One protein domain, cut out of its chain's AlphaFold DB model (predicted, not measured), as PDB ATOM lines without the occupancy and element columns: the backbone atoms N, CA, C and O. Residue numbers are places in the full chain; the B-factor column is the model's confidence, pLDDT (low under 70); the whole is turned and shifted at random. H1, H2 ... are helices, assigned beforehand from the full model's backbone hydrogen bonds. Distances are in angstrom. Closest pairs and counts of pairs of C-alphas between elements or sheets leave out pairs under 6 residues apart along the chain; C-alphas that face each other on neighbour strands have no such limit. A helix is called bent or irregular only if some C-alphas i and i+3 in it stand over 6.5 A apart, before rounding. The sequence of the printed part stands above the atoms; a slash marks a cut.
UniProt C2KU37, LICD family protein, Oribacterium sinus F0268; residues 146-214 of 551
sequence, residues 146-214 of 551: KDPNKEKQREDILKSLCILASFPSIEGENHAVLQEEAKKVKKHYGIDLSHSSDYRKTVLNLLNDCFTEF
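Overview. This is residues 146 to 214 of the 551 residues of the protein "LICD family protein" of Oribacterium sinus F0268 (UniProt C2KU37). Three helices pack as a small triangle: H1, the longest, has H3 nearly alongside it and H2 crossing the half of H1 nearer its last residue, and both H2 and H3 run back against H1. The short link from H1 to H2 makes the turn at one end of the long axis, residues 190 to 198 fold back from the last turn of H2 to begin H3, and the first and last printed residues come together near the other end. The printed part has 69 residues, with three named helices in the order H1, H2, H3 and no named strand, and its class is all helix. It is compact, with a radius of gyration of the C-alphas of 11.8 A, and its outline is elongated, spanning 39 by 20 by 20 A.

Arrangement. H1, residues 148 to 165, touches both other helices. H2, residues 175 to 189, touches H1, and H1 touches it with residues 157 to 164 alone. Their closest C-alphas are those of Ser 160 and Glu 181, 5.1 A apart. H1 and H2 run opposite ways at a steep tilt of 42 degrees and form a helical hairpin. H3, residues 199 to 212, touches H1, and the closest C-alphas are those of Ala 165 and Val 203, 6.2 A apart. H1 and H3 run opposite ways at a shallow tilt of 25 degrees, with their centres 11.7 A apart. H2 and H3 are near each other, their closest C-alphas 8.4 A apart. In H1, H2 and H3 every O i to N i+4 pair is within hydrogen-bond range.

Along the chain. H1 runs from Pro 148, with its C-alpha at (48.475, 36.630, -18.400), to Ala 165, with its C-alpha at (35.196, 28.994, 1.488), and measures 25.1 A from first to last C-alpha. H2 runs from His 175 to Tyr 189 over 20.3 A, and C-alpha 175 stands at (39.757, 36.032, 12.028). H3 runs from Tyr 199 to Thr 212 over 20.1 A and ends with C-alpha 212 at (33.371, 31.364, -15.194). None of the three helices is bent.

Size, cuts and confidence. The two C-alphas farthest apart are those of Lys 146 and Glu 173, at 39.1 A, while the first and last printed C-alphas, Lys 146 and Phe 214, are 8.8 A apart. The printed part has no cut. The links from H1 to H2 and from H2 to H3 are both short, with 9 residues each. The mean pLDDT of the printed part is 91.2, and no printed residue is under 70.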
ATOM      1  N   LYS A 146      43.337  35.197 -22.043       94.00
ATOM      2  CA  LYS A 146      44.373  35.433 -23.063       94.00
ATOM      3  C   LYS A 146      45.462  36.392 -22.568       94.00
ATOM      4  O   LYS A 146      46.587  36.334 -23.056       94.00
ATOM      5  N   ASP A 147      45.121  37.282 -21.632       94.12
ATOM      6  CA  ASP A 147      46.056  38.199 -20.974       94.12
ATOM      7  C   ASP A 147      46.585  37.569 -19.673       94.12
ATOM      8  O   ASP A 147      45.824  37.442 -18.708       94.12
ATOM      9  N   PRO A 148      47.887  37.234 -19.593       91.50
ATOM     10  CA  PRO A 148      48.475  36.630 -18.400       91.50
ATOM     11  C   PRO A 148      48.329  37.475 -17.127       91.50
ATOM     12  O   PRO A 148      48.316  36.925 -16.029       91.50
ATOM     13  N   ASN A 149      48.226  38.806 -17.241       94.19
ATOM     14  CA  ASN A 149      48.043  39.663 -16.068       94.19
ATOM     15  C   ASN A 149      46.631  39.535 -15.495       94.19
ATOM     16  O   ASN A 149      46.472  39.538 -14.275       94.19
ATOM     17  N   LYS A 150      45.623  39.397 -16.368       94.62
ATOM     18  CA  LYS A 150      44.245  39.131 -15.946       94.62
ATOM     19  C   LYS A 150      44.125  37.748 -15.322       94.62
ATOM     20  O   LYS A 150      43.543  37.635 -14.252       94.62
ATOM     21  N   GLU A 151      44.745  36.733 -15.929       93.62
ATOM     22  CA  GLU A 151      44.737  35.379 -15.360       93.62
ATOM     23  C   GLU A 151      45.386  35.358 -13.977       93.62
ATOM     24  O   GLU A 151      44.810  34.849 -13.023       93.62
ATOM     25  N   LYS A 152      46.538  36.016 -13.823       91.69
ATOM     26  CA  LYS A 152      47.200  36.131 -12.523       91.69
ATOM     27  C   LYS A 152      46.327  36.842 -11.483       91.69
ATOM     28  O   LYS A 152      46.294  36.432 -10.326       91.69
ATOM     29  N   GLN A 153      45.621  37.903 -11.880       93.69
ATOM     30  CA  GLN A 153      44.674  38.586 -10.998       93.69
ATOM     31  C   GLN A 153      43.520  37.659 -10.581       93.69
ATOM     32  O   GLN A 153      43.132  37.685  -9.410       93.69
ATOM     33  N   ARG A 154      43.011  36.838 -11.509       94.25
ATOM     34  CA  ARG A 154      41.989  35.820 -11.242       94.25
ATOM     35  C   ARG A 154      42.498  34.741 -10.284       94.25
ATOM     36  O   ARG A 154      41.851  34.455  -9.287       94.25
ATOM     37  N   GLU A 155      43.689  34.194 -10.512       92.75
ATOM     38  CA  GLU A 155      44.297  33.204  -9.614       92.75
ATOM     39  C   GLU A 155      44.501  33.741  -8.190       92.75
ATOM     40  O   GLU A 155      44.318  33.017  -7.208       92.75
ATOM     41  N   ASP A 156      44.922  35.001  -8.056       92.69
ATOM     42  CA  ASP A 156      45.153  35.616  -6.749       92.69
ATOM     43  C   ASP A 156      43.843  35.846  -5.990       92.69
ATOM     44  O   ASP A 156      43.806  35.622  -4.779       92.69
ATOM     45  N   ILE A 157      42.761  36.226  -6.682       95.62
ATOM     46  CA  ILE A 157      41.446  36.337  -6.043       95.62
ATOM     47  C   ILE A 157      40.829  34.965  -5.754       95.62
ATOM     48  O   ILE A 157      40.228  34.786  -4.696       95.62
ATOM     49  N   LEU A 158      41.047  33.978  -6.629       94.50
ATOM     50  CA  LEU A 158      40.595  32.603  -6.439       94.50
ATOM     51  C   LEU A 158      41.209  31.990  -5.175       94.50
ATOM     52  O   LEU A 158      40.487  31.413  -4.369       94.50
ATOM     53  N   LYS A 159      42.513  32.191  -4.934       93.56
ATOM     54  CA  LYS A 159      43.179  31.782  -3.678       93.56
ATOM     55  C   LYS A 159      42.472  32.351  -2.450       93.56
ATOM     56  O   LYS A 159      42.193  31.605  -1.513       93.56
ATOM     57  N   SER A 160      42.172  33.652  -2.457       94.69
ATOM     58  CA  SER A 160      41.449  34.300  -1.358       94.69
ATOM     59  C   SER A 160      40.067  33.681  -1.155       94.69
ATOM     60  O   SER A 160      39.688  33.392  -0.022       94.69
ATOM     61  N   LEU A 161      39.331  33.434  -2.239       94.06
ATOM     62  CA  LEU A 161      38.002  32.830  -2.185       94.06
ATOM     63  C   LEU A 161      38.031  31.376  -1.681       94.06
ATOM     64  O   LEU A 161      37.212  31.032  -0.835       94.06
ATOM     65  N   CYS A 162      38.993  30.549  -2.105       92.00
ATOM     66  CA  CYS A 162      39.147  29.175  -1.604       92.00
ATOM     67  C   CYS A 162      39.460  29.138  -0.101       92.00
ATOM     68  O   CYS A 162      38.885  28.332   0.633       92.00
ATOM     69  N   ILE A 163      40.333  30.039   0.374       91.56
ATOM     70  CA  ILE A 163      40.615  30.179   1.812       91.56
ATOM     71  C   ILE A 163      39.321  30.525   2.549       91.56
ATOM     72  O   ILE A 163      38.969  29.848   3.507       91.56
ATOM     73  N   LEU A 164      38.584  31.535   2.082       92.00
ATOM     74  CA  LEU A 164      37.331  31.971   2.700       92.00
ATOM     75  C   LEU A 164      36.257  30.871   2.703       92.00
ATOM     76  O   LEU A 164      35.544  30.724   3.696       92.00
ATOM     77  N   ALA A 165      36.165  30.079   1.631       89.56
ATOM     78  CA  ALA A 165      35.196  28.994   1.488       89.56
ATOM     79  C   ALA A 165      35.478  27.793   2.404       89.56
ATOM     80  O   ALA A 165      34.564  27.019   2.695       89.56
ATOM     81  N   SER A 166      36.711  27.661   2.897       87.50
ATOM     82  CA  SER A 166      37.113  26.608   3.839       87.50
ATOM     83  C   SER A 166      36.609  26.853   5.269       87.50
ATOM     84  O   SER A 166      36.776  25.996   6.134       87.50
ATOM     85  N   PHE A 167      35.994  28.011   5.536       87.50
ATOM     86  CA  PHE A 167      35.476  28.376   6.853       87.50
ATOM     87  C   PHE A 167      33.977  28.705   6.794       87.50
ATOM     88  O   PHE A 167      33.497  29.244   5.794       87.50
ATOM     89  N   PRO A 168      33.211  28.412   7.861       84.31
ATOM     90  CA  PRO A 168      31.786  28.742   7.921       84.31
ATOM     91  C   PRO A 168      31.523  30.248   8.072       84.31
ATOM     92  O   PRO A 168      30.445  30.719   7.716       84.31
ATOM     93  N   SER A 169      32.481  31.009   8.608       87.56
ATOM     94  CA  SER A 169      32.412  32.466   8.753       87.56
ATOM     95  C   SER A 169      33.815  33.080   8.884       87.56
ATOM     96  O   SER A 169      34.804  32.360   9.021       87.56
ATOM     97  N   ILE A 170      33.898  34.417   8.844       89.00
ATOM     98  CA  ILE A 170      35.137  35.186   9.102       89.00
ATOM     99  C   ILE A 170      35.479  35.217  10.599       89.00
ATOM    100  O   ILE A 170      36.614  35.495  10.984       89.00
ATOM    101  N   GLU A 171      34.501  34.965  11.463       86.38
ATOM    102  CA  GLU A 171      34.697  34.998  12.907       86.38
ATOM    103  C   GLU A 171      35.404  33.731  13.408       86.38
ATOM    104  O   GLU A 171      35.338  32.668  12.795       86.38
ATOM    105  N   GLY A 172      36.076  33.838  14.555       84.69
ATOM    106  CA  GLY A 172      36.765  32.719  15.201       84.69
ATOM    107  C   GLY A 172      38.287  32.842  15.190       84.69
ATOM    108  O   GLY A 172      38.848  33.927  15.039       84.69
ATOM    109  N   GLU A 173      38.971  31.717  15.394       85.50
ATOM    110  CA  GLU A 173      40.415  31.688  15.674       85.50
ATOM    111  C   GLU A 173      41.274  32.238  14.521       85.50
ATOM    112  O   GLU A 173      42.325  32.828  14.760       85.50
ATOM    113  N   ASN A 174      40.793  32.132  13.278       89.25
ATOM    114  CA  ASN A 174      41.505  32.580  12.076       89.25
ATOM    115  C   ASN A 174      41.102  33.989  11.598       89.25
ATOM    116  O   ASN A 174      41.480  34.395  10.497       89.25
ATOM    117  N   HIS A 175      40.371  34.756  12.416       89.62
ATOM    118  CA  HIS A 175      39.757  36.032  12.028       89.62
ATOM    119  C   HIS A 175      40.709  37.009  11.327       89.62
ATOM    120  O   HIS A 175      40.360  37.575  10.295       89.62
ATOM    121  N   ALA A 176      41.927  37.196  11.844       91.50
ATOM    122  CA  ALA A 176      42.883  38.143  11.266       91.50
ATOM    123  C   ALA A 176      43.270  37.786   9.819       91.50
ATOM    124  O   ALA A 176      43.366  38.674   8.975       91.50
ATOM    125  N   VAL A 177      43.453  36.495   9.525       92.81
ATOM    126  CA  VAL A 177      43.780  36.014   8.175       92.81
ATOM    127  C   VAL A 177      42.567  36.164   7.260       92.81
ATOM    128  O   VAL A 177      42.678  36.734   6.176       92.81
ATOM    129  N   LEU A 178      41.391  35.728   7.719       93.69
ATOM    130  CA  LEU A 178      40.156  35.783   6.931       93.69
ATOM    131  C   LEU A 178      39.725  37.224   6.621       93.69
ATOM    132  O   LEU A 178      39.264  37.500   5.516       93.69
ATOM    133  N   GLN A 179      39.944  38.168   7.539       93.50
ATOM    134  CA  GLN A 179      39.738  39.601   7.304       93.50
ATOM    135  C   GLN A 179      40.622  40.147   6.178       93.50
ATOM    136  O   GLN A 179      40.153  40.933   5.353       93.50
ATOM    137  N   GLU A 180      41.898  39.761   6.129       95.31
ATOM    138  CA  GLU A 180      42.806  40.202   5.065       95.31
ATOM    139  C   GLU A 180      42.393  39.632   3.702       95.31
ATOM    140  O   GLU A 180      42.365  40.370   2.713       95.31
ATOM    141  N   GLU A 181      41.985  38.362   3.640       96.19
ATOM    142  CA  GLU A 181      41.449  37.770   2.407       96.19
ATOM    143  C   GLU A 181      40.124  38.429   1.982       96.19
ATOM    144  O   GLU A 181      39.959  38.803   0.818       96.19
ATOM    145  N   ALA A 182      39.217  38.698   2.926       94.75
ATOM    146  CA  ALA A 182      37.958  39.392   2.656       94.75
ATOM    147  C   ALA A 182      38.169  40.825   2.131       94.75
ATOM    148  O   ALA A 182      37.434  41.274   1.248       94.75
ATOM    149  N   LYS A 183      39.201  41.549   2.595       95.31
ATOM    150  CA  LYS A 183      39.560  42.877   2.053       95.31
ATOM    151  C   LYS A 183      39.978  42.807   0.586       95.31
ATOM    152  O   LYS A 183      39.638  43.713  -0.181       95.31
ATOM    153  N   LYS A 184      40.698  41.755   0.179       95.94
ATOM    154  CA  LYS A 184      41.075  41.540  -1.231       95.94
ATOM    155  C   LYS A 184      39.830  41.301  -2.086       95.94
ATOM    156  O   LYS A 184      39.677  41.966  -3.111       95.94
ATOM    157  N   VAL A 185      38.909  40.455  -1.613       95.44
ATOM    158  CA  VAL A 185      37.601  40.213  -2.251       95.44
ATOM    159  C   VAL A 185      36.795  41.503  -2.377       95.44
ATOM    160  O   VAL A 185      36.351  41.837  -3.475       95.44
ATOM    161  N   LYS A 186      36.701  42.304  -1.310       95.44
ATOM    162  CA  LYS A 186      36.018  43.606  -1.331       95.44
ATOM    163  C   LYS A 186      36.633  44.580  -2.330       95.44
ATOM    164  O   LYS A 186      35.907  45.304  -3.003       95.44
ATOM    165  N   LYS A 187      37.961  44.611  -2.451       95.75
ATOM    166  CA  LYS A 187      38.647  45.458  -3.435       95.75
ATOM    167  C   LYS A 187      38.359  45.020  -4.874       95.75
ATOM    168  O   LYS A 187      38.276  45.883  -5.742       95.75
ATOM    169  N   HIS A 188      38.252  43.715  -5.119       95.06
ATOM    170  CA  HIS A 188      38.040  43.157  -6.455       95.06
ATOM    171  C   HIS A 188      36.569  43.242  -6.892       95.06
ATOM    172  O   HIS A 188      36.278  43.808  -7.939       95.06
ATOM    173  N   TYR A 189      35.647  42.734  -6.070       94.06
ATOM    174  CA  TYR A 189      34.222  42.605  -6.400       94.06
ATOM    175  C   TYR A 189      33.344  43.726  -5.829       94.06
ATOM    176  O   TYR A 189      32.166  43.821  -6.159       94.06
ATOM    177  N   GLY A 190      33.871  44.570  -4.936       93.56
ATOM    178  CA  GLY A 190      33.076  45.587  -4.236       93.56
ATOM    179  C   GLY A 190      32.158  45.029  -3.140       93.56
ATOM    180  O   GLY A 190      31.387  45.790  -2.558       93.56
ATOM    181  N   ILE A 191      32.241  43.727  -2.837       91.94
ATOM    182  CA  ILE A 191      31.375  43.038  -1.871       91.94
ATOM    183  C   ILE A 191      32.055  42.953  -0.503       91.94
ATOM    184  O   ILE A 191      33.182  42.477  -0.386       91.94
ATOM    185  N   ASP A 192      31.363  43.400   0.545       91.00
ATOM    186  CA  ASP A 192      31.840  43.290   1.925       91.00
ATOM    187  C   ASP A 192      31.318  42.011   2.591       91.00
ATOM    188  O   ASP A 192      30.130  41.892   2.886       91.00
ATOM    189  N   LEU A 193      32.218  41.061   2.841       90.00
ATOM    190  CA  LEU A 193      31.883  39.781   3.466       90.00
ATOM    191  C   LEU A 193      31.794  39.854   4.999       90.00
ATOM    192  O   LEU A 193      31.228  38.952   5.609       90.00
ATOM    193  N   SER A 194      32.299  40.925   5.625       80.00
ATOM    194  CA  SER A 194      32.438  41.051   7.091       80.00
ATOM    195  C   SER A 194      31.099  41.044   7.840       80.00
ATOM    196  O   SER A 194      31.055  40.792   9.040       80.00
ATOM    197  N   HIS A 195      30.006  41.344   7.134       74.19
ATOM    198  CA  HIS A 195      28.658  41.458   7.691       74.19
ATOM    199  C   HIS A 195      27.599  40.733   6.845       74.19
ATOM    200  O   HIS A 195      26.414  41.047   6.952       74.19
ATOM    201  N   SER A 196      28.006  39.798   5.978       76.62
ATOM    202  CA  SER A 196      27.052  39.053   5.150       76.62
ATOM    203  C   SER A 196      26.279  38.041   6.000       76.62
ATOM    204  O   SER A 196      26.883  37.170   6.626       76.62
ATOM    205  N   SER A 197      24.945  38.136   6.000       76.12
ATOM    206  CA  SER A 197      24.061  37.138   6.625       76.12
ATOM    207  C   SER A 197      24.169  35.765   5.962       76.12
ATOM    208  O   SER A 197      23.955  34.757   6.623       76.12
ATOM    209  N   ASP A 198      24.557  35.739   4.685       84.88
ATOM    210  CA  ASP A 198      24.709  34.542   3.860       84.88
ATOM    211  C   ASP A 198      26.168  34.404   3.397       84.88
ATOM    212  O   ASP A 198      26.445  34.222   2.208       84.88
ATOM    213  N   TYR A 199      27.122  34.560   4.327       88.19
ATOM    214  CA  TYR A 199      28.566  34.574   4.049       88.19
ATOM    215  C   TYR A 199      28.994  33.438   3.114       88.19
ATOM    216  O   TYR A 199      29.539  33.700   2.041       88.19
ATOM    217  N   ARG A 200      28.692  32.189   3.487       85.69
ATOM    218  CA  ARG A 200      29.125  31.002   2.745       85.69
ATOM    219  C   ARG A 200      28.566  30.996   1.326       85.69
ATOM    220  O   ARG A 200      29.330  30.919   0.372       85.69
ATOM    221  N   LYS A 201      27.252  31.180   1.183       87.44
ATOM    222  CA  LYS A 201      26.589  31.269  -0.124       87.44
ATOM    223  C   LYS A 201      27.160  32.396  -0.989       87.44
ATOM    224  O   LYS A 201      27.380  32.211  -2.178       87.44
ATOM    225  N   THR A 202      27.447  33.551  -0.388       90.94
ATOM    226  CA  THR A 202      28.057  34.688  -1.095       90.94
ATOM    227  C   THR A 202      29.450  34.331  -1.616       90.94
ATOM    228  O   THR A 202      29.761  34.617  -2.767       90.94
ATOM    229  N   VAL A 203      30.283  33.687  -0.790       92.06
ATOM    230  CA  VAL A 203      31.629  33.244  -1.186       92.06
ATOM    231  C   VAL A 203      31.566  32.209  -2.311       92.06
ATOM    232  O   VAL A 203      32.344  32.303  -3.253       92.06
ATOM    233  N   LEU A 204      30.630  31.261  -2.249       89.88
ATOM    234  CA  LEU A 204      30.456  30.223  -3.270       89.88
ATOM    235  C   LEU A 204      29.971  30.794  -4.610       89.88
ATOM    236  O   LEU A 204      30.497  30.424  -5.656       89.88
ATOM    237  N   ASN A 205      29.050  31.759  -4.583       90.81
ATOM    238  CA  ASN A 205      28.642  32.478  -5.793       90.81
ATOM    239  C   ASN A 205      29.826  33.231  -6.411       90.81
ATOM    240  O   ASN A 205      30.060  33.133  -7.610       90.81
ATOM    241  N   LEU A 206      30.620  33.922  -5.583       94.25
ATOM    242  CA  LEU A 206      31.830  34.609  -6.041       94.25
ATOM    243  C   LEU A 206      32.894  33.643  -6.577       94.25
ATOM    244  O   LEU A 206      33.610  33.994  -7.510       94.25
ATOM    245  N   LEU A 207      33.009  32.437  -6.011       93.19
ATOM    246  CA  LEU A 207      33.848  31.371  -6.566       93.19
ATOM    247  C   LEU A 207      33.370  30.975  -7.960       93.19
ATOM    248  O   LEU A 207      34.186  30.909  -8.873       93.19
ATOM    249  N   ASN A 208      32.068  30.756  -8.141       92.25
ATOM    250  CA  ASN A 208      31.509  30.415  -9.444       92.25
ATOM    251  C   ASN A 208      31.694  31.541 -10.477       92.25
ATOM    252  O   ASN A 208      32.107  31.276 -11.608       92.25
ATOM    253  N   ASP A 209      31.465  32.797 -10.085       94.31
ATOM    254  CA  ASP A 209      31.732  33.968 -10.931       94.31
ATOM    255  C   ASP A 209      33.216  34.025 -11.328       94.31
ATOM    256  O   ASP A 209      33.553  34.203 -12.499       94.31
ATOM    257  N   CYS A 210      34.112  33.789 -10.363       95.19
ATOM    258  CA  CYS A 210      35.550  33.717 -10.598       95.19
ATOM    259  C   CYS A 210      35.911  32.580 -11.563       95.19
ATOM    260  O   CYS A 210      36.722  32.776 -12.464       95.19
ATOM    261  N   PHE A 211      35.329  31.389 -11.404       94.25
ATOM    262  CA  PHE A 211      35.605  30.263 -12.293       94.25
ATOM    263  C   PHE A 211      35.184  30.565 -13.733       94.25
ATOM    264  O   PHE A 211      35.927  30.299 -14.680       94.25
ATOM    265  N   THR A 212      34.017  31.187 -13.892       94.62
ATOM    266  CA  THR A 212      33.371  31.364 -15.194       94.62
ATOM    267  C   THR A 212      33.767  32.631 -15.953       94.62
ATOM    268  O   THR A 212      33.427  32.750 -17.133       94.62
ATOM    269  N   GLU A 213      34.539  33.532 -15.330       95.19
ATOM    270  CA  GLU A 213      34.873  34.883 -15.819       95.19
ATOM    271  C   GLU A 213      35.235  34.952 -17.317       95.19
ATOM    272  O   GLU A 213      34.732  35.815 -18.038       95.19
ATOM    273  N   PHE A 214      36.064  34.029 -17.820       95.31
ATOM    274  CA  PHE A 214      36.560  34.057 -19.207       95.31
ATOM    275  C   PHE A 214      35.865  33.079 -20.161       95.31
ATOM    276  O   PHE A 214      36.223  33.007 -21.340       95.31
TER     277      PHE A 214